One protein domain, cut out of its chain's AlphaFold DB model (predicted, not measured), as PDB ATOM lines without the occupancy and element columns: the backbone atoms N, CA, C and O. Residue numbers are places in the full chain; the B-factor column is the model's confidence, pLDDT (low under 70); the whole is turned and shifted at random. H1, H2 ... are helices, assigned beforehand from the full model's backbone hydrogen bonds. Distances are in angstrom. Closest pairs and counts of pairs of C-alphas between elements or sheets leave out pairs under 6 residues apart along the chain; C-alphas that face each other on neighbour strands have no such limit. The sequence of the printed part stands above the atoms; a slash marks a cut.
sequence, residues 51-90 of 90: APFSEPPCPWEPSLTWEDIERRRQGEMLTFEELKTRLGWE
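This is residues 51 to 90 of the 90 residues of an uncharacterized protein of Urbifossiella limnaea (UniProt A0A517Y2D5). Two short helices, H1 and H2, are set well apart along a drawn-out chain, like two beads on a string, with no common core. The unnamed stretch of residues 51 to 65 winds from one end of the long axis to H1, and a thin link, residues 74 to 79, leads on to H2 near the other end. The printed part has 40 residues with two named helices, H1 then H2, and no named strand; its class is all helix, though 16 of the 40 residues are in named elements. The whole is extended, with a radius of gyration of the C-alphas of 14.3 A, and spans 44 by 20 by 11 A, only just a rod.

H1 holds residues 66 to 73 and measures 10.5 A from first to last C-alpha. It begins at C-alpha 66, (40.347, 33.594, 50.850), and ends at C-alpha 73, (46.689, 33.670, 42.519). H2 holds residues 80 to 87, measures 10.4 A, and ends at C-alpha 87, (41.821, 22.585, 26.215).

H1 and H2 are apart, with no C-alpha of the one within 8 A of the other. Six residues form the short link between them. Residues 70 to 77, of which 70 to 73 belong to H1, stand free. In H1 and H2 every O i to N i+4 pair is within hydrogen-bond range.

The two C-alphas farthest apart are those of Ala 51 and Glu 90, at 45.4 A. The printed part has no cut and ends at the chain's last residue. The C-alphas of residues 51 to 65 lie 9 to 23 A from the mean of all C-alphas. The mean pLDDT of the printed part is 81.3, and residues 51 to 55 are under 70.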
ATOM      1  N   ALA A  51      36.022  40.868  61.397       50.19
ATOM      2  CA  ALA A  51      36.050  39.487  60.943       50.19
ATOM      3  C   ALA A  51      34.865  38.727  61.595       50.19
ATOM      4  O   ALA A  51      34.605  38.947  62.782       50.19
ATOM      5  N   PRO A  52      34.162  37.844  60.867       54.16
ATOM      6  CA  PRO A  52      34.401  37.437  59.491       54.16
ATOM      7  C   PRO A  52      33.505  38.212  58.517       54.16
ATOM      8  O   PRO A  52      32.393  38.619  58.847       54.16
ATOM      9  N   PHE A  53      33.993  38.385  57.295       55.44
ATOM     10  CA  PHE A  53      33.205  38.808  56.145       55.44
ATOM     11  C   PHE A  53      31.842  38.092  56.136       55.44
ATOM     12  O   PHE A  53      31.784  36.879  55.950       55.44
ATOM     13  N   SER A  54      30.744  38.819  56.370       59.81
ATOM     14  CA  SER A  54      29.397  38.273  56.156       59.81
ATOM     15  C   SER A  54      29.081  38.133  54.668       59.81
ATOM     16  O   SER A  54      28.147  37.428  54.300       59.81
ATOM     17  N   GLU A  55      29.852  38.807  53.815       64.75
ATOM     18  CA  GLU A  55      29.753  38.696  52.369       64.75
ATOM     19  C   GLU A  55      30.839  37.753  51.848       64.75
ATOM     20  O   GLU A  55      32.009  37.901  52.216       64.75
ATOM     21  N   PRO A  56      30.483  36.771  51.007       71.06
ATOM     22  CA  PRO A  56      31.480  35.920  50.388       71.06
ATOM     23  C   PRO A  56      32.453  36.786  49.576       71.06
ATOM     24  O   PRO A  56      32.025  37.745  48.930       71.06
ATOM     25  N   PRO A  57      33.752  36.444  49.541       76.19
ATOM     26  CA  PRO A  57      34.736  37.215  48.781       76.19
ATOM     27  C   PRO A  57      34.418  37.241  47.277       76.19
ATOM     28  O   PRO A  57      34.880  38.121  46.556       76.19
ATOM     29  N   CYS A  58      33.611  36.287  46.810       79.50
ATOM     30  CA  CYS A  58      33.086  36.213  45.462       79.50
ATOM     31  C   CYS A  58      31.562  35.977  45.503       79.50
ATOM     32  O   CYS A  58      31.128  34.864  45.810       79.50
ATOM     33  N   PRO A  59      30.724  36.979  45.178       80.81
ATOM     34  CA  PRO A  59      29.264  36.853  45.244       80.81
ATOM     35  C   PRO A  59      28.671  35.752  44.354       80.81
ATOM     36  O   PRO A  59      27.639  35.177  44.690       80.81
ATOM     37  N   TRP A  60      29.317  35.445  43.227       83.38
ATOM     38  CA  TRP A  60      28.896  34.389  42.296       83.38
ATOM     39  C   TRP A  60      29.552  33.027  42.571       83.38
ATOM     40  O   TRP A  60      29.174  32.036  41.953       83.38
ATOM     41  N   GLU A  61      30.495  32.949  43.518       85.25
ATOM     42  CA  GLU A  61      31.076  31.696  44.018       85.25
ATOM     43  C   GLU A  61      31.144  31.752  45.561       85.25
ATOM     44  O   GLU A  61      32.229  31.912  46.120       85.25
ATOM     45  N   PRO A  62      30.005  31.653  46.285       84.81
ATOM     46  CA  PRO A  62      29.969  31.905  47.731       84.81
ATOM     47  C   PRO A  62      30.799  30.941  48.585       84.81
ATOM     48  O   PRO A  62      31.142  31.257  49.720       84.81
ATOM     49  N   SER A  63      31.111  29.760  48.047       87.25
ATOM     50  CA  SER A  63      31.989  28.772  48.677       87.25
ATOM     51  C   SER A  63      33.475  29.106  48.543       87.25
ATOM     52  O   SER A  63      34.292  28.428  49.159       87.25
ATOM     53  N   LEU A  64      33.840  30.092  47.716       84.62
ATOM     54  CA  LEU A  64      35.229  30.468  47.497       84.62
ATOM     55  C   LEU A  64      35.799  31.083  48.774       84.62
ATOM     56  O   LEU A  64      35.306  32.103  49.258       84.62
ATOM     57  N   THR A  65      36.854  30.480  49.315       85.19
ATOM     58  CA  THR A  65      37.537  31.014  50.494       85.19
ATOM     59  C   THR A  65      38.676  31.958  50.101       85.19
ATOM     60  O   THR A  65      39.179  31.933  48.976       85.19
ATOM     61  N   TRP A  66      39.137  32.785  51.045       81.38
ATOM     62  CA  TRP A  66      40.347  33.594  50.850       81.38
ATOM     63  C   TRP A  66      41.596  32.739  50.596       81.38
ATOM     64  O   TRP A  66      42.465  33.140  49.824       81.38
ATOM     65  N   GLU A  67      41.666  31.550  51.197       83.62
ATOM     66  CA  GLU A  67      42.742  30.585  50.958       83.62
ATOM     67  C   GLU A  67      42.712  30.061  49.515       83.62
ATOM     68  O   GLU A  67      43.747  29.999  48.851       83.62
ATOM     69  N   ASP A  68      41.523  29.767  48.981       86.44
ATOM     70  CA  ASP A  68      41.359  29.367  47.582       86.44
ATOM     71  C   ASP A  68      41.774  30.470  46.609       86.44
ATOM     72  O   ASP A  68      42.416  30.182  45.599       86.44
ATOM     73  N   ILE A  69      41.429  31.724  46.911       85.69
ATOM     74  CA  ILE A  69      41.818  32.885  46.100       85.69
ATOM     75  C   ILE A  69      43.336  33.018  46.058       85.69
ATOM     76  O   ILE A  69      43.908  33.151  44.976       85.69
ATOM     77  N   GLU A  70      43.997  32.951  47.210       85.19
ATOM     78  CA  GLU A  70      45.450  33.098  47.269       85.19
ATOM     79  C   GLU A  70      46.157  31.919  46.585       85.19
ATOM     80  O   GLU A  70      47.090  32.122  45.809       85.19
ATOM     81  N   ARG A  71      45.645  30.694  46.746       85.38
ATOM     82  CA  ARG A  71      46.135  29.520  46.014       85.38
ATOM     83  C   ARG A  71      45.974  29.670  44.499       85.38
ATOM     84  O   ARG A  71      46.901  29.349  43.763       85.38
ATOM     85  N   ARG A  72      44.824  30.162  44.017       86.06
ATOM     86  CA  ARG A  72      44.593  30.434  42.583       86.06
ATOM     87  C   ARG A  72      45.535  31.521  42.066       86.06
ATOM     88  O   ARG A  72      46.077  31.379  40.979       86.06
ATOM     89  N   ARG A  73      45.775  32.570  42.857       82.56
ATOM     90  CA  ARG A  73      46.689  33.670  42.519       82.56
ATOM     91  C   ARG A  73      48.141  33.213  42.367       82.56
ATOM     92  O   ARG A  73      48.856  33.749  41.528       82.56
ATOM     93  N   GLN A  74      48.569  32.260  43.189       86.75
ATOM     94  CA  GLN A  74      49.905  31.659  43.136       86.75
ATOM     95  C   GLN A  74      50.017  30.529  42.098       86.75
ATOM     96  O   GLN A  74      51.110  30.017  41.864       86.75
ATOM     97  N   GLY A  75      48.893  30.116  41.509       79.00
ATOM     98  CA  GLY A  75      48.834  29.074  40.496       79.00
ATOM     99  C   GLY A  75      49.364  29.518  39.133       79.00
ATOM    100  O   GLY A  75      49.702  30.676  38.897       79.00
ATOM    101  N   GLU A  76      49.417  28.558  38.212       80.06
ATOM    102  CA  GLU A  76      49.764  28.802  36.814       80.06
ATOM    103  C   GLU A  76      48.688  29.684  36.160       80.06
ATOM    104  O   GLU A  76      47.540  29.270  35.987       80.06
ATOM    105  N   MET A  77      49.062  30.915  35.811       80.31
ATOM    106  CA  MET A  77      48.210  31.837  35.069       80.31
ATOM    107  C   MET A  77      48.491  31.651  33.581       80.31
ATOM    108  O   MET A  77      49.539  32.066  33.093       80.31
ATOM    109  N   LEU A  78      47.558  31.014  32.877       85.31
ATOM    110  CA  LEU A  78      47.619  30.859  31.427       85.31
ATOM    111  C   LEU A  78      46.990  32.076  30.753       85.31
ATOM    112  O   LEU A  78      45.939  32.570  31.171       85.31
ATOM    113  N   THR A  79      47.601  32.534  29.669       89.19
ATOM    114  CA  THR A  79      46.922  33.404  28.710       89.19
ATOM    115  C   THR A  79      45.748  32.662  28.070       89.19
ATOM    116  O   THR A  79      45.661  31.431  28.096       89.19
ATOM    117  N   PHE A  80      44.827  33.409  27.461       88.50
ATOM    118  CA  PHE A  80      43.685  32.808  26.777       88.50
ATOM    119  C   PHE A  80      44.114  31.823  25.672       88.50
ATOM    120  O   PHE A  80      43.529  30.751  25.566       88.50
ATOM    121  N   GLU A  81      45.174  32.127  24.914       93.00
ATOM    122  CA  GLU A  81      45.687  31.246  23.850       93.00
ATOM    123  C   GLU A  81      46.355  29.972  24.395       93.00
ATOM    124  O   GLU A  81      46.165  28.880  23.853       93.00
ATOM    125  N   GLU A  82      47.089  30.073  25.505       90.50
ATOM    126  CA  GLU A  82      47.659  28.900  26.180       90.50
ATOM    127  C   GLU A  82      46.556  28.009  26.763       90.50
ATOM    128  O   GLU A  82      46.627  26.783  26.665       90.50
ATOM    129  N   LEU A  83      45.498  28.617  27.310       90.62
ATOM    130  CA  LEU A  83      44.325  27.896  27.792       90.62
ATOM    131  C   LEU A  83      43.583  27.201  26.641       90.62
ATOM    132  O   LEU A  83      43.273  26.018  26.760       90.62
ATOM    133  N   LYS A  84      43.349  27.897  25.520       92.62
ATOM    134  CA  LYS A  84      42.747  27.318  24.308       92.62
ATOM    135  C   LYS A  84      43.528  26.104  23.820       92.62
ATOM    136  O   LYS A  84      42.952  25.032  23.645       92.62
ATOM    137  N   THR A  85      44.848  26.250  23.699       92.12
ATOM    138  CA  THR A  85      45.753  25.171  23.277       92.12
ATOM    139  C   THR A  85      45.664  23.975  24.223       92.12
ATOM    140  O   THR A  85      45.532  22.835  23.784       92.12
ATOM    141  N   ARG A  86      45.677  24.220  25.537       88.62
ATOM    142  CA  ARG A  86      45.606  23.169  26.560       88.62
ATOM    143  C   ARG A  86      44.262  22.441  26.586       88.62
ATOM    144  O   ARG A  86      44.223  21.257  26.906       88.62
ATOM    145  N   LEU A  87      43.174  23.142  26.271       91.94
ATOM    146  CA  LEU A  87      41.821  22.585  26.215       91.94
ATOM    147  C   LEU A  87      41.465  21.980  24.848       91.94
ATOM    148  O   LEU A  87      40.394  21.389  24.717       91.94
ATOM    149  N   GLY A  88      42.340  22.104  23.843       89.56
ATOM    150  CA  GLY A  88      42.074  21.642  22.479       89.56
ATOM    151  C   GLY A  88      40.973  22.444  21.779       89.56
ATOM    152  O   GLY A  88      40.243  21.896  20.957       89.56
ATOM    153  N   TRP A  89      40.802  23.713  22.153       85.75
ATOM    154  CA  TRP A  89      39.860  24.624  21.511       85.75
ATOM    155  C   TRP A  89      40.595  25.344  20.380       85.75
ATOM    156  O   TRP A  89      41.400  26.236  20.649       85.75
ATOM    157  N   GLU A  90      40.350  24.928  19.137       71.19
ATOM    158  CA  GLU A  90      40.830  25.631  17.934       71.19
ATOM    159  C   GLU A  90      40.148  27.001  17.781       71.19
ATOM    160  O   GLU A  90      38.901  27.077  17.856       71.19
TER     161      GLU A  90